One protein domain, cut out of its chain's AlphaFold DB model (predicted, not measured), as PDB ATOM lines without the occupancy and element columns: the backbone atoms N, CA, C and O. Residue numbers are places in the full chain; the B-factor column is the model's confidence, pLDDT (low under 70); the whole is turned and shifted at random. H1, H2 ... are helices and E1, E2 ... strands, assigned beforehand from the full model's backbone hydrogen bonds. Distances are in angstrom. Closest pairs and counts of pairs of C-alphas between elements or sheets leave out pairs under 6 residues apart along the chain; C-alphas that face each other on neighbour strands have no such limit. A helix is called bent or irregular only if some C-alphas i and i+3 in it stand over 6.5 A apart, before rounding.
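This is residues 175 to 319 of the 362 residues of the protein "tRNA pseudouridine(13) synthase TruD" of Desulfurococcaceae archaeon (UniProt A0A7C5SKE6). One long helix, H5, runs lengthwise through an elongated model, and two groups of smaller parts are strung along it. The hairpin of H1 and H2 packs on the first half of H5 through H1, which crosses it, with H3 and H4 beyond the hairpin at one end; H6, H7, H8 and a very small sheet of E1 and E2 gather along the second half, with H9 packed on H7. The printed part has 145 residues with nine named helices and two named strands, in the order H1 H2 H3 H4 H5 H6 E1 H7 H8 H9 E2; the sheet, in the order E1 - E2, is antiparallel, and the class is mostly helix. The whole is only just compact, close to loose, with a radius of gyration of the C-alphas of 17.1 A, and the C-alphas span 50 by 32 by 23 A.

Start at Gln 175 and pass residues 175 to 183, which hold no named helix. Find C-alpha 184 at (231.457, 353.483, 309.119); from there H1 runs to residue 192, 12.4 A. Next come H2, residues 196 to 204, 11.6 A; H3, residues 213 to 220, 10.4 A; and H4, residues 228 to 237, 14.5 A. Now look for C-alpha 244 at (215.151, 354.686, 319.408), where H5 begins; it runs 42.7 A to residue 273, with C-alpha 273 at (248.240, 377.375, 304.811). After it stand H6, residues 275 to 278, 5.8 A, and E1, residues 281 to 283, 6.8 A. H7, residues 285 to 290, 8.6 A, is irregular, with C-alphas 286 and 289 9.0 A apart. H8, residues 292 to 302, 13.2 A, is irregular too, with C-alphas 294 and 297 8.1 A apart. H9, residues 308 to 311, 5.9 A, and E2, residues 316 to 318, 7.0 A, come last; C-alpha 318 is at (241.480, 371.882, 317.928).

Begin at the hub, H5, which touches four helices. Its residues 250 to 260 touch H1 about perpendicular, at 76 degrees; the closest C-alphas, His 185 and Tyr 257, are 4.0 A apart. H1 and H2 form a helical hairpin, opposite ways at a shallow tilt of 21 degrees, closest at the C-alphas of Tyr 190 and Phe 199, 5.4 A. H4 is close to but not clearly touching H2, with the C-alphas of Leu 204 and Glu 230 6.4 A apart. H3 touches no helix. Farther along H5, residues 258 to 262 touch H7, closest at the C-alphas of Ser 258 and Leu 285, 6.6 A. Residues 261 to 265 touch H8, closest at the C-alphas of Leu 265 and Tyr 295, 6.5 A; at 73 degrees the two are only just about perpendicular. Residues 266 to 270 touch H6, closest at the C-alphas of Val 269 and Tyr 277, 6.8 A. H9 touches H7, with the C-alphas of Gly 286 and Leu 309 5.0 A apart. In the antiparallel pair E1 and E2, N 282 and O 317 are 2.8 A apart, within hydrogen-bond range. In H1, H2, H3, H4 and H5 every O i to N i+4 pair is within hydrogen-bond range, against 5 of 7 in H8 and 0 of 2 in H7, where 2 of 3 O i to N i+3 pairs are; H6 and H9 are too short for an O i to N i+4 pair.

The two C-alphas farthest apart, those of Ser 240 and Ser 276, are 51.5 A from each other. The printed part has no cut, and no link is long. The mean pLDDT of the printed part is 89.7; look for the values under 70 at residues 237 to 244, of which 237 belongs to H4 and 244 to H5.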
ATOM      1  N   GLN A 175     239.962 353.802 314.706       88.00
ATOM      2  CA  GLN A 175     238.889 353.380 315.621       88.00
ATOM      3  C   GLN A 175     237.536 354.013 315.280       88.00
ATOM      4  O   GLN A 175     236.499 353.358 315.371       88.00
ATOM      5  N   ARG A 176     237.534 355.308 314.925       92.12
ATOM      6  CA  ARG A 176     236.312 356.085 314.677       92.12
ATOM      7  C   ARG A 176     235.538 355.562 313.469       92.12
ATOM      8  O   ARG A 176     234.335 355.789 313.380       92.12
ATOM      9  N   PHE A 177     236.223 354.861 312.573       93.38
ATOM     10  CA  PHE A 177     235.678 354.316 311.336       93.38
ATOM     11  C   PHE A 177     235.448 352.796 311.405       93.38
ATOM     12  O   PHE A 177     234.838 352.238 310.490       93.38
ATOM     13  N   GLY A 178     235.857 352.158 312.511       87.94
ATOM     14  CA  GLY A 178     235.837 350.713 312.741       87.94
ATOM     15  C   GLY A 178     237.112 350.038 312.230       87.94
ATOM     16  O   GLY A 178     237.498 350.255 311.091       87.94
ATOM     17  N   PHE A 179     237.765 349.200 313.039       76.94
ATOM     18  CA  PHE A 179     239.049 348.590 312.659       76.94
ATOM     19  C   PHE A 179     238.936 347.559 311.533       76.94
ATOM     20  O   PHE A 179     239.667 347.646 310.555       76.94
ATOM     21  N   HIS A 180     237.985 346.627 311.633       81.56
ATOM     22  CA  HIS A 180     237.892 345.503 310.691       81.56
ATOM     23  C   HIS A 180     237.497 345.924 309.269       81.56
ATOM     24  O   HIS A 180     237.927 345.317 308.293       81.56
ATOM     25  N   ARG A 181     236.666 346.970 309.146       88.06
ATOM     26  CA  ARG A 181     236.109 347.420 307.857       88.06
ATOM     27  C   ARG A 181     236.503 348.841 307.474       88.06
ATOM     28  O   ARG A 181     236.531 349.169 306.299       88.06
ATOM     29  N   GLY A 182     236.758 349.726 308.438       90.12
ATOM     30  CA  GLY A 182     237.064 351.134 308.166       90.12
ATOM     31  C   GLY A 182     235.946 351.915 307.467       90.12
ATOM     32  O   GLY A 182     236.190 353.027 307.015       90.12
ATOM     33  N   ASN A 183     234.728 351.375 307.360       94.31
ATOM     34  CA  ASN A 183     233.701 351.842 306.423       94.31
ATOM     35  C   ASN A 183     232.538 352.608 307.073       94.31
ATOM     36  O   ASN A 183     231.621 353.045 306.380       94.31
ATOM     37  N   THR A 184     232.565 352.822 308.394       95.62
ATOM     38  CA  THR A 184     231.457 353.483 309.119       95.62
ATOM     39  C   THR A 184     231.121 354.868 308.540       95.62
ATOM     40  O   THR A 184     229.956 355.260 308.487       95.62
ATOM     41  N   HIS A 185     232.125 355.609 308.058       97.00
ATOM     42  CA  HIS A 185     231.921 356.912 307.420       97.00
ATOM     43  C   HIS A 185     231.262 356.815 306.034       97.00
ATOM     44  O   HIS A 185     230.497 357.709 305.687       97.00
ATOM     45  N   LEU A 186     231.495 355.740 305.270       96.94
ATOM     46  CA  LEU A 186     230.823 355.496 303.986       96.94
ATOM     47  C   LEU A 186     229.336 355.220 304.204       96.94
ATOM     48  O   LEU A 186     228.493 355.829 303.551       96.94
ATOM     49  N   LEU A 187     229.005 354.391 305.198       96.56
ATOM     50  CA  LEU A 187     227.616 354.181 305.616       96.56
ATOM     51  C   LEU A 187     226.960 355.503 306.042       96.56
ATOM     52  O   LEU A 187     225.826 355.779 305.661       96.56
ATOM     53  N   GLY A 188     227.681 356.353 306.780       95.94
ATOM     54  CA  GLY A 188     227.225 357.702 307.128       95.94
ATOM     55  C   GLY A 188     226.992 358.606 305.916       95.94
ATOM     56  O   GLY A 188     225.972 359.293 305.867       95.94
ATOM     57  N   LYS A 189     227.886 358.566 304.920       96.50
ATOM     58  CA  LYS A 189     227.741 359.284 303.646       96.50
ATOM     59  C   LYS A 189     226.496 358.829 302.892       96.50
ATOM     60  O   LYS A 189     225.672 359.658 302.524       96.50
ATOM     61  N   TYR A 190     226.330 357.525 302.688       95.81
ATOM     62  CA  TYR A 190     225.195 356.980 301.939       95.81
ATOM     63  C   TYR A 190     223.866 357.210 302.652       95.81
ATOM     64  O   TYR A 190     222.877 357.543 302.002       95.81
ATOM     65  N   LEU A 191     223.860 357.131 303.984       92.94
ATOM     66  CA  LEU A 191     222.711 357.518 304.794       92.94
ATOM     67  C   LEU A 191     222.337 358.989 304.564       92.94
ATOM     68  O   LEU A 191     221.160 359.302 304.400       92.94
ATOM     69  N   LEU A 192     223.325 359.886 304.551       92.38
ATOM     70  CA  LEU A 192     223.105 361.320 304.379       92.38
ATOM     71  C   LEU A 192     222.619 361.671 302.965       92.38
ATOM     72  O   LEU A 192     221.716 362.486 302.806       92.38
ATOM     73  N   LEU A 193     223.190 361.019 301.953       92.38
ATOM     74  CA  LEU A 193     222.835 361.195 300.543       92.38
ATOM     75  C   LEU A 193     221.551 360.452 300.139       92.38
ATOM     76  O   LEU A 193     221.181 360.486 298.968       92.38
ATOM     77  N   LEU A 194     220.885 359.772 301.082       90.94
ATOM     78  CA  LEU A 194     219.698 358.944 300.838       90.94
ATOM     79  C   LEU A 194     219.930 357.877 299.749       90.94
ATOM     80  O   LEU A 194     219.049 357.572 298.948       90.94
ATOM     81  N   ARG A 195     221.139 357.305 299.724       93.06
ATOM     82  CA  ARG A 195     221.563 356.249 298.796       93.06
ATOM     83  C   ARG A 195     221.438 354.880 299.448       93.06
ATOM     84  O   ARG A 195     222.429 354.278 299.855       93.06
ATOM     85  N   GLU A 196     220.199 354.416 299.583       91.56
ATOM     86  CA  GLU A 196     219.884 353.120 300.199       91.56
ATOM     87  C   GLU A 196     220.540 351.947 299.458       91.56
ATOM     88  O   GLU A 196     221.028 351.015 300.088       91.56
ATOM     89  N   ASP A 197     220.635 352.035 298.131       94.12
ATOM     90  CA  ASP A 197     221.312 351.057 297.282       94.12
ATOM     91  C   ASP A 197     222.785 350.872 297.676       94.12
ATOM     92  O   ASP A 197     223.234 349.748 297.911       94.12
ATOM     93  N   LEU A 198     223.516 351.981 297.822       96.44
ATOM     94  CA  LEU A 198     224.925 351.967 298.216       96.44
ATOM     95  C   LEU A 198     225.099 351.602 299.688       96.44
ATOM     96  O   LEU A 198     226.031 350.883 300.035       96.44
ATOM     97  N   PHE A 199     224.196 352.061 300.557       95.62
ATOM     98  CA  PHE A 199     224.206 351.695 301.970       95.62
ATOM     99  C   PHE A 199     224.050 350.181 302.155       95.62
ATOM    100  O   PHE A 199     224.803 349.570 302.915       95.62
ATOM    101  N   ALA A 200     223.081 349.575 301.464       93.62
ATOM    102  CA  ALA A 200     222.811 348.146 301.534       93.62
ATOM    103  C   ALA A 200     223.991 347.326 301.013       93.62
ATOM    104  O   ALA A 200     224.392 346.358 301.661       93.62
ATOM    105  N   ASP A 201     224.554 347.711 299.864       95.06
ATOM    106  CA  ASP A 201     225.716 347.035 299.287       95.06
ATOM    107  C   ASP A 201     226.931 347.114 300.220       95.06
ATOM    108  O   ASP A 201     227.533 346.091 300.566       95.06
ATOM    109  N   GLU A 202     227.212 348.316 300.723       95.62
ATOM    110  CA  GLU A 202     228.297 348.571 301.660       95.62
ATOM    111  C   GLU A 202     228.122 347.752 302.938       95.62
ATOM    112  O   GLU A 202     229.038 347.052 303.347       95.62
ATOM    113  N   LEU A 203     226.945 347.752 303.565       93.81
ATOM    114  CA  LEU A 203     226.730 347.028 304.818       93.81
ATOM    115  C   LEU A 203     226.744 345.504 304.618       93.81
ATOM    116  O   LEU A 203     227.444 344.798 305.353       93.81
ATOM    117  N   LEU A 204     225.984 345.007 303.640       92.81
ATOM    118  CA  LEU A 204     225.627 343.591 303.530       92.81
ATOM    119  C   LEU A 204     226.569 342.779 302.636       92.81
ATOM    120  O   LEU A 204     226.645 341.567 302.822       92.81
ATOM    121  N   ARG A 205     227.260 343.403 301.671       91.06
ATOM    122  CA  ARG A 205     228.000 342.676 300.621       91.06
ATOM    123  C   ARG A 205     229.479 343.024 300.542       91.06
ATOM    124  O   ARG A 205     230.276 342.159 300.182       91.06
ATOM    125  N   ARG A 206     229.863 344.262 300.864       92.75
ATOM    126  CA  ARG A 206     231.251 344.710 300.704       92.75
ATOM    127  C   ARG A 206     232.205 343.959 301.635       92.75
ATOM    128  O   ARG A 206     231.967 343.877 302.844       92.75
ATOM    129  N   LEU A 207     233.289 343.449 301.051       90.88
ATOM    130  CA  LEU A 207     234.336 342.693 301.734       90.88
ATOM    131  C   LEU A 207     235.542 343.575 302.035       90.88
ATOM    132  O   LEU A 207     235.949 344.377 301.190       90.88
ATOM    133  N   TYR A 208     236.137 343.369 303.205       89.06
ATOM    134  CA  TYR A 208     237.358 344.043 303.628       89.06
ATOM    135  C   TYR A 208     238.447 343.041 304.041       89.06
ATOM    136  O   TYR A 208     238.126 341.996 304.609       89.06
ATOM    137  N   PRO A 209     239.740 343.347 303.798       84.12
ATOM    138  CA  PRO A 209     240.842 342.413 304.064       84.12
ATOM    139  C   PRO A 209     240.985 341.963 305.524       84.12
ATOM    140  O   PRO A 209     241.516 340.887 305.773       84.12
ATOM    141  N   TYR A 210     240.535 342.784 306.479       82.00
ATOM    142  CA  TYR A 210     240.698 342.551 307.919       82.00
ATOM    143  C   TYR A 210     239.425 342.026 308.598       82.00
ATOM    144  O   TYR A 210     239.308 342.063 309.824       82.00
ATOM    145  N   GLU A 211     238.441 341.570 307.820       86.44
ATOM    146  CA  GLU A 211     237.235 340.962 308.376       86.44
ATOM    147  C   GLU A 211     237.446 339.505 308.764       86.44
ATOM    148  O   GLU A 211     238.146 338.748 308.095       86.44
ATOM    149  N   ASP A 212     236.753 339.092 309.823       87.06
ATOM    150  CA  ASP A 212     236.657 337.688 310.194       87.06
ATOM    151  C   ASP A 212     236.015 336.882 309.048       87.06
ATOM    152  O   ASP A 212     234.917 337.189 308.564       87.06
ATOM    153  N   THR A 213     236.706 335.828 308.607       90.00
ATOM    154  CA  THR A 213     236.264 334.997 307.481       90.00
ATOM    155  C   THR A 213     234.889 334.378 307.730       90.00
ATOM    156  O   THR A 213     234.079 334.307 306.806       90.00
ATOM    157  N   ALA A 214     234.574 333.972 308.964       90.44
ATOM    158  CA  ALA A 214     233.271 333.397 309.287       90.44
ATOM    159  C   ALA A 214     232.153 334.448 309.206       90.44
ATOM    160  O   ALA A 214     231.053 334.133 308.743       90.44
ATOM    161  N   VAL A 215     232.424 335.700 309.594       89.38
ATOM    162  CA  VAL A 215     231.492 336.831 309.402       89.38
ATOM    163  C   VAL A 215     231.244 337.095 307.914       89.38
ATOM    164  O   VAL A 215     230.101 337.295 307.497       89.38
ATOM    165  N   THR A 216     232.293 337.048 307.098       90.62
ATOM    166  CA  THR A 216     232.192 337.232 305.646       90.62
ATOM    167  C   THR A 216     231.393 336.118 304.970       90.62
ATOM    168  O   THR A 216     230.466 336.409 304.212       90.62
ATOM    169  N   VAL A 217     231.671 334.853 305.297       91.12
ATOM    170  CA  VAL A 217     230.918 333.699 304.772       91.12
ATOM    171  C   VAL A 217     229.443 333.788 305.157       91.12
ATOM    172  O   VAL A 217     228.574 333.575 304.315       91.12
ATOM    173  N   LYS A 218     229.142 334.168 306.403       92.81
ATOM    174  CA  LYS A 218     227.767 334.394 306.864       92.81
ATOM    175  C   LYS A 218     227.018 335.409 306.003       92.81
ATOM    176  O   LYS A 218     225.925 335.102 305.534       92.81
ATOM    177  N   ARG A 219     227.613 336.580 305.744       91.44
ATOM    178  CA  ARG A 219     227.006 337.603 304.872       91.44
ATOM    179  C   ARG A 219     226.814 337.099 303.444       91.44
ATOM    180  O   ARG A 219     225.740 337.290 302.884       91.44
ATOM    181  N   PHE A 220     227.812 336.407 302.892       89.62
ATOM    182  CA  PHE A 220     227.738 335.831 301.548       89.62
ATOM    183  C   PHE A 220     226.592 334.816 301.403       89.62
ATOM    184  O   PHE A 220     225.876 334.832 300.407       89.62
ATOM    185  N   LEU A 221     226.371 333.978 302.421       92.25
ATOM    186  CA  LEU A 221     225.275 333.004 302.464       92.25
ATOM    187  C   LEU A 221     223.914 333.614 302.857       92.25
ATOM    188  O   LEU A 221     222.924 332.890 302.935       92.25
ATOM    189  N   GLY A 222     223.850 334.917 303.152       90.12
ATOM    190  CA  GLY A 222     222.641 335.575 303.656       90.12
ATOM    191  C   GLY A 222     222.267 335.207 305.099       90.12
ATOM    192  O   GLY A 222     221.153 335.493 305.541       90.12
ATOM    193  N   ASP A 223     223.175 334.589 305.863       93.06
ATOM    194  CA  ASP A 223     222.977 334.267 307.278       93.06
ATOM    195  C   ASP A 223     223.432 335.420 308.180       93.06
ATOM    196  O   ASP A 223     224.574 335.494 308.628       93.06
ATOM    197  N   PHE A 224     222.501 336.301 308.537       91.19
ATOM    198  CA  PHE A 224     222.793 337.442 309.409       91.19
ATOM    199  C   PHE A 224     222.702 337.119 310.916       91.19
ATOM    200  O   PHE A 224     222.654 338.021 311.761       91.19
ATOM    201  N   ARG A 225     222.677 335.840 311.326       88.12
ATOM    202  CA  ARG A 225     222.654 335.477 312.757       88.12
ATOM    203  C   ARG A 225     223.968 335.857 313.444       88.12
ATOM    204  O   ARG A 225     225.047 335.361 313.119       88.12
ATOM    205  N   GLY A 226     223.850 336.706 314.466       84.44
ATOM    206  CA  GLY A 226     224.983 337.264 315.211       84.44
ATOM    207  C   GLY A 226     225.551 338.553 314.608       84.44
ATOM    208  O   GLY A 226     226.418 339.159 315.228       84.44
ATOM    209  N   LEU A 227     225.035 339.003 313.461       88.62
ATOM    210  CA  LEU A 227     225.434 340.246 312.799       88.62
ATOM    211  C   LEU A 227     224.429 341.348 313.153       88.62
ATOM    212  O   LEU A 227     223.354 341.458 312.562       88.62
ATOM    213  N   TYR A 228     224.716 342.075 314.238       85.88
ATOM    214  CA  TYR A 228     223.746 342.973 314.871       85.88
ATOM    215  C   TYR A 228     223.279 344.100 313.941       85.88
ATOM    216  O   TYR A 228     222.072 344.315 313.826       85.88
ATOM    217  N   TYR A 229     224.207 344.801 313.283       87.44
ATOM    218  CA  TYR A 229     223.887 345.979 312.473       87.44
ATOM    219  C   TYR A 229     223.198 345.606 311.158       87.44
ATOM    220  O   TYR A 229     222.224 346.247 310.771       87.44
ATOM    221  N   GLU A 230     223.624 344.517 310.525       90.75
ATOM    222  CA  GLU A 230     223.004 343.937 309.336       90.75
ATOM    223  C   GLU A 230     221.561 343.518 309.634       90.75
ATOM    224  O   GLU A 230     220.634 343.872 308.908       90.75
ATOM    225  N   ARG A 231     221.333 342.832 310.761       88.50
ATOM    226  CA  ARG A 231     219.976 342.480 311.196       88.50
ATOM    227  C   ARG A 231     219.124 343.688 311.546       88.50
ATOM    228  O   ARG A 231     217.918 343.649 311.304       88.50
ATOM    229  N   LEU A 232     219.712 344.698 312.189       85.31
ATOM    230  CA  LEU A 232     219.012 345.938 312.504       85.31
ATOM    231  C   LEU A 232     218.518 346.580 311.204       85.31
ATOM    232  O   LEU A 232     217.333 346.858 311.090       85.31
ATOM    233  N   TYR A 233     219.391 346.699 310.204       87.00
ATOM    234  CA  TYR A 233     219.046 347.222 308.884       87.00
ATOM    235  C   TYR A 233     217.928 346.420 308.194       87.00
ATOM    236  O   TYR A 233     216.922 346.993 307.782       87.00
ATOM    237  N   LEU A 234     218.051 345.089 308.128       86.69
ATOM    238  CA  LEU A 234     217.077 344.237 307.432       86.69
ATOM    239  C   LEU A 234     215.685 344.252 308.077       86.69
ATOM    240  O   LEU A 234     214.678 344.248 307.374       86.69
ATOM    241  N   ARG A 235     215.604 344.293 309.411       81.38
ATOM    242  CA  ARG A 235     214.314 344.404 310.115       81.38
ATOM    243  C   ARG A 235     213.610 345.718 309.795       81.38
ATOM    244  O   ARG A 235     212.401 345.735 309.579       81.38
ATOM    245  N   GLU A 236     214.367 346.801 309.721       73.56
ATOM    246  CA  GLU A 236     213.838 348.133 309.432       73.56
ATOM    247  C   GLU A 236     213.364 348.256 307.977       73.56
ATOM    248  O   GLU A 236     212.294 348.815 307.744       73.56
ATOM    249  N   ALA A 237     214.078 347.656 307.015       69.62
ATOM    250  CA  ALA A 237     213.646 347.595 305.612       69.62
ATOM    251  C   ALA A 237     212.276 346.903 305.440       69.62
ATOM    252  O   ALA A 237     211.522 347.224 304.527       69.62
ATOM    253  N   THR A 238     211.910 345.999 306.359       63.41
ATOM    254  CA  THR A 238     210.587 345.343 306.390       63.41
ATOM    255  C   THR A 238     209.487 346.150 307.106       63.41
ATOM    256  O   THR A 238     208.388 345.640 307.304       63.41
ATOM    257  N   GLY A 239     209.750 347.409 307.491       56.84
ATOM    258  CA  GLY A 239     208.731 348.368 307.955       56.84
ATOM    259  C   GLY A 239     208.310 348.258 309.426       56.84
ATOM    260  O   GLY A 239     207.274 348.798 309.805       56.84
ATOM    261  N   SER A 240     209.080 347.566 310.272       52.69
ATOM    262  CA  SER A 240     208.558 347.035 311.542       52.69
ATOM    263  C   SER A 240     208.825 347.833 312.835       52.69
ATOM    264  O   SER A 240     208.414 347.351 313.884       52.69
ATOM    265  N   SER A 241     209.421 349.043 312.814       52.25
ATOM    266  CA  SER A 241     209.295 350.108 313.855       52.25
ATOM    267  C   SER A 241     210.436 351.130 313.767       52.25
ATOM    268  O   SER A 241     211.590 350.733 313.796       52.25
ATOM    269  N   ARG A 242     210.156 352.447 313.803       57.72
ATOM    270  CA  ARG A 242     211.185 353.489 314.029       57.72
ATOM    271  C   ARG A 242     211.671 353.446 315.482       57.72
ATOM    272  O   ARG A 242     211.219 354.215 316.332       57.72
ATOM    273  N   SER A 243     212.581 352.527 315.779       65.38
ATOM    274  CA  SER A 243     213.096 352.321 317.133       65.38
ATOM    275  C   SER A 243     214.093 353.416 317.558       65.38
ATOM    276  O   SER A 243     214.881 353.919 316.762       65.38
ATOM    277  N   SER A 244     214.141 353.758 318.851       69.56
ATOM    278  CA  SER A 244     215.151 354.686 319.408       69.56
ATOM    279  C   SER A 244     216.598 354.189 319.236       69.56
ATOM    280  O   SER A 244     217.547 354.969 319.302       69.56
ATOM    281  N   LEU A 245     216.779 352.886 318.999       71.06
ATOM    282  CA  LEU A 245     218.064 352.259 318.690       71.06
ATOM    283  C   LEU A 245     218.554 352.610 317.281       71.06
ATOM    284  O   LEU A 245     219.748 352.861 317.107       71.06
ATOM    285  N   ARG A 246     217.644 352.690 316.302       77.94
ATOM    286  CA  ARG A 246     217.952 353.115 314.930       77.94
ATOM    287  C   ARG A 246     218.546 354.514 314.910       77.94
ATOM    288  O   ARG A 246     219.606 354.717 314.329       77.94
ATOM    289  N   GLU A 247     217.917 355.456 315.607       82.81
ATOM    290  CA  GLU A 247     218.415 356.833 315.657       82.81
ATOM    291  C   GLU A 247     219.788 356.930 316.328       82.81
ATOM    292  O   GLU A 247     220.642 357.679 315.857       82.81
ATOM    293  N   LYS A 248     220.059 356.121 317.360       83.94
ATOM    294  CA  LYS A 248     221.401 356.039 317.961       83.94
ATOM    295  C   LYS A 248     222.441 355.502 316.978       83.94
ATOM    296  O   LYS A 248     223.527 356.071 316.879       83.94
ATOM    297  N   TYR A 249     222.117 354.434 316.248       85.94
ATOM    298  CA  TYR A 249     223.010 353.875 315.235       85.94
ATOM    299  C   TYR A 249     223.272 354.877 314.106       85.94
ATOM    300  O   TYR A 249     224.417 355.152 313.771       85.94
ATOM    301  N   PHE A 250     222.230 355.507 313.577       88.62
ATOM    302  CA  PHE A 250     222.356 356.506 312.519       88.62
ATOM    303  C   PHE A 250     223.093 357.761 312.971       88.62
ATOM    304  O   PHE A 250     223.890 358.304 312.208       88.62
ATOM    305  N   SER A 251     222.904 358.183 314.222       91.06
ATOM    306  CA  SER A 251     223.719 359.240 314.812       91.06
ATOM    307  C   SER A 251     225.199 358.868 314.789       91.06
ATOM    308  O   SER A 251     225.996 359.701 314.379       91.06
ATOM    309  N   LEU A 252     225.566 357.630 315.148       91.75
ATOM    310  CA  LEU A 252     226.954 357.152 315.096       91.75
ATOM    311  C   LEU A 252     227.531 357.187 313.671       91.75
ATOM    312  O   LEU A 252     228.686 357.571 313.486       91.75
ATOM    313  N   LEU A 253     226.734 356.816 312.666       95.06
ATOM    314  CA  LEU A 253     227.161 356.853 311.265       95.06
ATOM    315  C   LEU A 253     227.409 358.288 310.777       95.06
ATOM    316  O   LEU A 253     228.450 358.566 310.177       95.06
ATOM    317  N   ARG A 254     226.495 359.220 311.080       95.25
ATOM    318  CA  ARG A 254     226.654 360.651 310.746       95.25
ATOM    319  C   ARG A 254     227.863 361.261 311.451       95.25
ATOM    320  O   ARG A 254     228.628 362.011 310.850       95.25
ATOM    321  N   ASP A 255     228.076 360.877 312.701       94.94
ATOM    322  CA  ASP A 255     229.241 361.229 313.505       94.94
ATOM    323  C   ASP A 255     230.561 360.762 312.877       94.94
ATOM    324  O   ASP A 255     231.535 361.522 312.834       94.94
ATOM    325  N   ALA A 256     230.608 359.517 312.395       96.50
ATOM    326  CA  ALA A 256     231.773 358.966 311.711       96.50
ATOM    327  C   ALA A 256     232.030 359.702 310.391       96.50
ATOM    328  O   ALA A 256     233.168 360.072 310.115       96.50
ATOM    329  N   TYR A 257     230.990 360.000 309.609       97.62
ATOM    330  CA  TYR A 257     231.162 360.762 308.374       97.62
ATOM    331  C   TYR A 257     231.628 362.202 308.623       97.62
ATOM    332  O   TYR A 257     232.601 362.643 308.018       97.62
ATOM    333  N   SER A 258     231.052 362.900 309.606       96.88
ATOM    334  CA  SER A 258     231.538 364.220 310.044       96.88
ATOM    335  C   SER A 258     233.016 364.185 310.464       96.88
ATOM    336  O   SER A 258     233.789 365.087 310.140       96.88
ATOM    337  N   SER A 259     233.444 363.097 311.114       97.56
ATOM    338  CA  SER A 259     234.844 362.875 311.504       97.56
ATOM    339  C   SER A 259     235.773 362.704 310.293       97.56
ATOM    340  O   SER A 259     236.871 363.256 310.279       97.56
ATOM    341  N   TYR A 260     235.324 361.980 309.262       98.19
ATOM    342  CA  TYR A 260     236.051 361.832 307.997       98.19
ATOM    343  C   TYR A 260     236.213 363.179 307.284       98.19
ATOM    344  O   TYR A 260     237.319 363.558 306.907       98.19
ATOM    345  N   LEU A 261     235.131 363.956 307.181       97.56
ATOM    346  CA  LEU A 261     235.170 365.292 306.587       97.56
ATOM    347  C   LEU A 261     236.121 366.217 307.356       97.56
ATOM    348  O   LEU A 261     236.869 366.976 306.746       97.56
ATOM    349  N   PHE A 262     236.145 366.135 308.689       97.94
ATOM    350  CA  PHE A 262     237.111 366.873 309.505       97.94
ATOM    351  C   PHE A 262     238.561 366.478 309.200       97.94
ATOM    352  O   PHE A 262     239.411 367.357 309.080       97.94
ATOM    353  N   ASN A 263     238.853 365.190 308.991       98.38
ATOM    354  CA  ASN A 263     240.184 364.770 308.544       98.38
ATOM    355  C   ASN A 263     240.550 365.407 307.189       98.38
ATOM    356  O   ASN A 263     241.655 365.932 307.034       98.38
ATOM    357  N   LEU A 264     239.612 365.443 306.235       98.12
ATOM    358  CA  LEU A 264     239.816 366.119 304.949       98.12
ATOM    359  C   LEU A 264     240.045 367.630 305.103       98.12
ATOM    360  O   LEU A 264     240.893 368.183 304.401       98.12
ATOM    361  N   LEU A 265     239.346 368.289 306.032       97.75
ATOM    362  CA  LEU A 265     239.584 369.698 306.347       97.75
ATOM    363  C   LEU A 265     241.025 369.917 306.811       97.75
ATOM    364  O   LEU A 265     241.693 370.803 306.284       97.75
ATOM    365  N   LEU A 266     241.523 369.113 307.756       98.12
ATOM    366  CA  LEU A 266     242.901 369.268 308.238       98.12
ATOM    367  C   LEU A 266     243.913 369.097 307.097       98.12
ATOM    368  O   LEU A 266     244.869 369.867 307.016       98.12
ATOM    369  N   ASN A 267     243.670 368.165 306.168       97.81
ATOM    370  CA  ASN A 267     244.502 368.028 304.966       97.81
ATOM    371  C   ASN A 267     244.510 369.320 304.144       97.81
ATOM    372  O   ASN A 267     245.578 369.790 303.761       97.81
ATOM    373  N   LYS A 268     243.336 369.918 303.907       96.94
ATOM    374  CA  LYS A 268     243.206 371.168 303.145       96.94
ATOM    375  C   LYS A 268     243.875 372.350 303.836       96.94
ATOM    376  O   LYS A 268     244.486 373.171 303.158       96.94
ATOM    377  N   VAL A 269     243.797 372.426 305.163       97.06
ATOM    378  CA  VAL A 269     244.505 373.445 305.951       97.06
ATOM    379  C   VAL A 269     246.015 373.308 305.764       97.06
ATOM    380  O   VAL A 269     246.672 374.297 305.447       97.06
ATOM    381  N   ILE A 270     246.556 372.091 305.887       96.94
ATOM    382  CA  ILE A 270     247.990 371.830 305.675       96.94
ATOM    383  C   ILE A 270     248.398 372.199 304.241       96.94
ATOM    384  O   ILE A 270     249.404 372.875 304.054       96.94
ATOM    385  N   GLU A 271     247.609 371.793 303.240       95.81
ATOM    386  CA  GLU A 271     247.875 372.046 301.815       95.81
ATOM    387  C   GLU A 271     247.887 373.538 301.456       95.81
ATOM    388  O   GLU A 271     248.695 373.959 300.632       95.81
ATOM    389  N   ARG A 272     246.987 374.334 302.044       95.56
ATOM    390  CA  ARG A 272     246.790 375.747 301.674       95.56
ATOM    391  C   ARG A 272     247.586 376.723 302.529       95.56
ATOM    392  O   ARG A 272     247.996 377.768 302.037       95.56
ATOM    393  N   SER A 273     247.734 376.424 303.815       96.00
ATOM    394  CA  SER A 273     248.240 377.375 304.811       96.00
ATOM    395  C   SER A 273     249.439 376.837 305.594       96.00
ATOM    396  O   SER A 273     250.098 377.596 306.296       96.00
ATOM    397  N   GLY A 274     249.763 375.549 305.457       95.69
ATOM    398  CA  GLY A 274     250.869 374.913 306.164       95.69
ATOM    399  C   GLY A 274     250.496 374.374 307.548       95.69
ATOM    400  O   GLY A 274     249.402 374.582 308.072       95.69
ATOM    401  N   TRP A 275     251.436 373.638 308.144       95.62
ATOM    402  CA  TRP A 275     251.220 372.853 309.366       95.62
ATOM    403  C   TRP A 275     250.862 373.696 310.596       95.62
ATOM    404  O   TRP A 275     249.979 373.329 311.366       95.62
ATOM    405  N   SER A 276     251.515 374.849 310.772       95.44
ATOM    406  CA  SER A 276     251.312 375.727 311.934       95.44
ATOM    407  C   SER A 276     249.890 376.283 312.027       95.44
ATOM    408  O   SER A 276     249.404 376.540 313.125       95.44
ATOM    409  N   TYR A 277     249.177 376.397 310.901       97.00
ATOM    410  CA  TYR A 277     247.786 376.849 310.887       97.00
ATOM    411  C   TYR A 277     246.819 375.860 311.545       97.00
ATOM    412  O   TYR A 277     245.670 376.217 311.806       97.00
ATOM    413  N   LEU A 278     247.245 374.634 311.852       97.44
ATOM    414  CA  LEU A 278     246.435 373.683 312.611       97.44
ATOM    415  C   LEU A 278     246.252 374.083 314.085       97.44
ATOM    416  O   LEU A 278     245.309 373.591 314.707       97.44
ATOM    417  N   ASP A 279     247.109 374.947 314.646       96.62
ATOM    418  CA  ASP A 279     247.133 375.291 316.082       96.62
ATOM    419  C   ASP A 279     246.022 376.285 316.484       96.62
ATOM    420  O   ASP A 279     246.258 377.380 316.991       96.62
ATOM    421  N   ARG A 280     244.773 375.915 316.184       96.00
ATOM    422  CA  ARG A 280     243.530 376.619 316.534       96.00
ATOM    423  C   ARG A 280     242.339 375.668 316.455       96.00
ATOM    424  O   ARG A 280     242.475 374.522 316.026       96.00
ATOM    425  N   GLU A 281     241.168 376.127 316.873       96.31
ATOM    426  CA  GLU A 281     239.935 375.357 316.724       96.31
ATOM    427  C   GLU A 281     239.340 375.478 315.323       96.31
ATOM    428  O   GLU A 281     239.377 376.533 314.693       96.31
ATOM    429  N   TYR A 282     238.770 374.368 314.862       95.94
ATOM    430  CA  TYR A 282     238.039 374.259 313.613       95.94
ATOM    431  C   TYR A 282     236.627 373.730 313.888       95.94
ATOM    432  O   TYR A 282     236.469 372.820 314.713       95.94
ATOM    433  N   PRO A 283     235.600 374.273 313.215       95.75
ATOM    434  CA  PRO A 283     234.251 373.741 313.308       95.75
ATOM    435  C   PRO A 283     234.147 372.416 312.548       95.75
ATOM    436  O   PRO A 283     234.761 372.239 311.494       95.75
ATOM    437  N   SER A 284     233.318 371.497 313.035       94.62
ATOM    438  CA  SER A 284     232.798 370.423 312.193       94.62
ATOM    439  C   SER A 284     231.864 370.993 311.121       94.62
ATOM    440  O   SER A 284     231.287 372.076 311.268       94.62
ATOM    441  N   LEU A 285     231.660 370.241 310.036       92.62
ATOM    442  CA  LEU A 285     230.838 370.709 308.919       92.62
ATOM    443  C   LEU A 285     229.394 371.065 309.336       92.62
ATOM    444  O   LEU A 285     228.811 371.990 308.774       92.62
ATOM    445  N   GLY A 286     228.843 370.401 310.358       91.06
ATOM    446  CA  GLY A 286     227.493 370.666 310.868       91.06
ATOM    447  C   GLY A 286     227.275 372.076 311.436       91.06
ATOM    448  O   GLY A 286     226.130 372.478 311.611       91.06
ATOM    449  N   CYS A 287     228.331 372.861 311.682       89.88
ATOM    450  CA  CYS A 287     228.218 374.243 312.169       89.88
ATOM    451  C   CYS A 287     227.896 375.294 311.077       89.88
ATOM    452  O   CYS A 287     228.071 376.483 311.321       89.88
ATOM    453  N   ALA A 288     227.433 374.849 309.899       72.19
ATOM    454  CA  ALA A 288     226.943 375.605 308.737       72.19
ATOM    455  C   ALA A 288     227.607 376.974 308.471       72.19
ATOM    456  O   ALA A 288     228.501 377.064 307.635       72.19
ATOM    457  N   GLU A 289     227.181 378.045 309.140       76.75
ATOM    458  CA  GLU A 289     227.620 379.415 308.843       76.75
ATOM    459  C   GLU A 289     229.135 379.614 308.974       76.75
ATOM    460  O   GLU A 289     229.740 380.262 308.124       76.75
ATOM    461  N   SER A 290     229.776 379.010 309.980       74.81
ATOM    462  CA  SER A 290     231.224 379.159 310.200       74.81
ATOM    463  C   SER A 290     232.083 378.140 309.444       74.81
ATOM    464  O   SER A 290     233.306 378.283 309.398       74.81
ATOM    465  N   SER A 291     231.478 377.096 308.862       84.31
ATOM    466  CA  SER A 291     232.198 375.961 308.270       84.31
ATOM    467  C   SER A 291     232.172 375.940 306.737       84.31
ATOM    468  O   SER A 291     233.117 375.437 306.134       84.31
ATOM    469  N   ILE A 292     231.143 376.489 306.080       86.88
ATOM    470  CA  ILE A 292     230.941 376.324 304.624       86.88
ATOM    471  C   ILE A 292     232.168 376.733 303.801       86.88
ATOM    472  O   ILE A 292     232.575 375.991 302.907       86.88
ATOM    473  N   GLU A 293     232.785 377.877 304.104       90.50
ATOM    474  CA  GLU A 293     233.949 378.358 303.351       90.50
ATOM    475  C   GLU A 293     235.155 377.418 303.494       90.50
ATOM    476  O   GLU A 293     235.795 377.059 302.503       90.50
ATOM    477  N   LEU A 294     235.412 376.944 304.716       92.62
ATOM    478  CA  LEU A 294     236.506 376.020 305.022       92.62
ATOM    479  C   LEU A 294     236.352 374.678 304.290       92.62
ATOM    480  O   LEU A 294     237.343 374.077 303.874       92.62
ATOM    481  N   TYR A 295     235.110 374.227 304.110       95.12
ATOM    482  CA  TYR A 295     234.776 372.937 303.508       95.12
ATOM    483  C   TYR A 295     234.363 373.019 302.032       95.12
ATOM    484  O   TYR A 295     233.995 371.990 301.467       95.12
ATOM    485  N   ARG A 296     234.424 374.188 301.384       92.50
ATOM    486  CA  ARG A 296     233.858 374.411 300.039       92.50
ATOM    487  C   ARG A 296     234.256 373.345 299.012       92.50
ATOM    488  O   ARG A 296     233.385 372.748 298.387       92.50
ATOM    489  N   ASP A 297     235.549 373.068 298.874       93.00
ATOM    490  CA  ASP A 297     236.049 372.053 297.935       93.00
ATOM    491  C   ASP A 297     235.593 370.642 298.331       93.00
ATOM    492  O   ASP A 297     235.281 369.822 297.474       93.00
ATOM    493  N   ILE A 298     235.549 370.363 299.636       95.50
ATOM    494  CA  ILE A 298     235.156 369.059 300.176       95.50
ATOM    495  C   ILE A 298     233.676 368.809 299.885       95.50
ATOM    496  O   ILE A 298     233.333 367.717 299.457       95.50
ATOM    497  N   LEU A 299     232.811 369.815 300.046       93.88
ATOM    498  CA  LEU A 299     231.384 369.717 299.727       93.88
ATOM    499  C   LEU A 299     231.156 369.314 298.266       93.88
ATOM    500  O   LEU A 299     230.349 368.425 298.000       93.88
ATOM    501  N   VAL A 300     231.893 369.932 297.339       93.19
ATOM    502  CA  VAL A 300     231.803 369.626 295.903       93.19
ATOM    503  C   VAL A 300     232.280 368.202 295.617       93.19
ATOM    504  O   VAL A 300     231.566 367.449 294.961       93.19
ATOM    505  N   LEU A 301     233.449 367.817 296.137       93.94
ATOM    506  CA  LEU A 301     234.019 366.478 295.929       93.94
ATOM    507  C   LEU A 301     233.150 365.367 296.528       93.94
ATOM    508  O   LEU A 301     233.030 364.285 295.960       93.94
ATOM    509  N   GLU A 302     232.530 365.641 297.672       94.44
ATOM    510  CA  GLU A 302     231.706 364.677 298.389       94.44
ATOM    511  C   GLU A 302     230.244 364.650 297.924       94.44
ATOM    512  O   GLU A 302     229.498 363.758 298.335       94.44
ATOM    513  N   GLY A 303     229.842 365.583 297.052       93.00
ATOM    514  CA  GLY A 303     228.479 365.687 296.528       93.00
ATOM    515  C   GLY A 303     227.452 366.140 297.570       93.00
ATOM    516  O   GLY A 303     226.290 365.748 297.492       93.00
ATOM    517  N   LEU A 304     227.873 366.931 298.561       91.81
ATOM    518  CA  LEU A 304     227.026 367.384 299.666       91.81
ATOM    519  C   LEU A 304     226.338 368.712 299.346       91.81
ATOM    520  O   LEU A 304     226.970 369.666 298.889       91.81
ATOM    521  N   ARG A 305     225.042 368.806 299.656       89.06
ATOM    522  CA  ARG A 305     224.261 370.046 299.541       89.06
ATOM    523  C   ARG A 305     224.169 370.724 300.898       89.06
ATOM    524  O   ARG A 305     224.147 370.060 301.928       89.06
ATOM    525  N   LEU A 306     223.983 372.044 300.905       85.69
ATOM    526  CA  LEU A 306     223.832 372.831 302.138       85.69
ATOM    527  C   LEU A 306     222.687 372.344 303.048       85.69
ATOM    528  O   LEU A 306     222.784 372.448 304.268       85.69
ATOM    529  N   SER A 307     221.624 371.773 302.475       86.12
ATOM    530  CA  SER A 307     220.522 371.167 303.233       86.12
ATOM    531  C   SER A 307     220.966 369.990 304.103       86.12
ATOM    532  O   SER A 307     220.401 369.777 305.175       86.12
ATOM    533  N   ASP A 308     221.980 369.247 303.662       86.75
ATOM    534  CA  ASP A 308     222.417 368.001 304.291       86.75
ATOM    535  C   ASP A 308     223.219 368.282 305.583       86.75
ATOM    536  O   ASP A 308     223.234 367.476 306.513       86.75
ATOM    537  N   LEU A 309     223.813 369.477 305.700       87.19
ATOM    538  CA  LEU A 309     224.650 369.896 306.833       87.19
ATOM    539  C   LEU A 309     223.882 369.881 308.161       87.19
ATOM    540  O   LEU A 309     224.470 369.587 309.198       87.19
ATOM    541  N   ARG A 310     222.564 370.132 308.134       85.75
ATOM    542  CA  ARG A 310     221.700 370.160 309.331       85.75
ATOM    543  C   ARG A 310     221.592 368.807 310.037       85.75
ATOM    544  O   ARG A 310     221.169 368.750 311.186       85.75
ATOM    545  N   LEU A 311     221.929 367.719 309.344       88.75
ATOM    546  CA  LEU A 311     221.898 366.363 309.890       88.75
ATOM    547  C   LEU A 311     223.238 365.963 310.528       88.75
ATOM    548  O   LEU A 311     223.306 364.944 311.222       88.75
ATOM    549  N   LEU A 312     224.300 366.739 310.299       92.31
ATOM    550  CA  LEU A 312     225.624 366.496 310.861       92.31
ATOM    551  C   LEU A 312     225.778 367.185 312.227       92.31
ATOM    552  O   LEU A 312     225.218 368.258 312.449       92.31
ATOM    553  N   PRO A 313     226.563 366.605 313.151       92.19
ATOM    554  CA  PRO A 313     226.828 367.227 314.444       92.19
ATOM    555  C   PRO A 313     227.632 368.523 314.278       92.19
ATOM    556  O   PRO A 313     228.588 368.569 313.494       92.19
ATOM    557  N   CYS A 314     227.282 369.545 315.064       92.69
ATOM    558  CA  CYS A 314     228.082 370.757 315.229       92.69
ATOM    559  C   CYS A 314     228.892 370.691 316.527       92.69
ATOM    560  O   CYS A 314     228.335 370.605 317.623       92.69
ATOM    561  N   HIS A 315     230.212 370.754 316.395       91.62
ATOM    562  CA  HIS A 315     231.154 370.886 317.497       91.62
ATOM    563  C   HIS A 315     232.444 371.541 317.003       91.62
ATOM    564  O   HIS A 315     232.778 371.467 315.823       91.62
ATOM    565  N   TYR A 316     233.190 372.145 317.922       93.94
ATOM    566  CA  TYR A 316     234.517 372.693 317.651       93.94
ATOM    567  C   TYR A 316     235.589 371.731 318.153       93.94
ATOM    568  O   TYR A 316     235.394 371.001 319.134       93.94
ATOM    569  N   ARG A 317     236.705 371.672 317.429       94.69
ATOM    570  CA  ARG A 317     237.831 370.794 317.744       94.69
ATOM    571  C   ARG A 317     239.136 371.471 317.350       94.69
ATOM    572  O   ARG A 317     239.277 371.923 316.220       94.69
ATOM    573  N   HIS A 318     240.111 371.475 318.254       96.69
ATOM    574  CA  HIS A 318     241.480 371.882 317.928       96.69
ATOM    575  C   HIS A 318     242.036 371.057 316.765       96.69
ATOM    576  O   HIS A 318     241.988 369.829 316.817       96.69
ATOM    577  N   GLY A 319     242.582 371.717 315.743       97.50
ATOM    578  CA  GLY A 319     243.186 371.076 314.571       97.50
ATOM    579  C   GLY A 319     244.525 370.402 314.863       97.50
ATOM    580  O   GLY A 319     244.966 369.570 314.076       97.50
TER     581      GLY A 319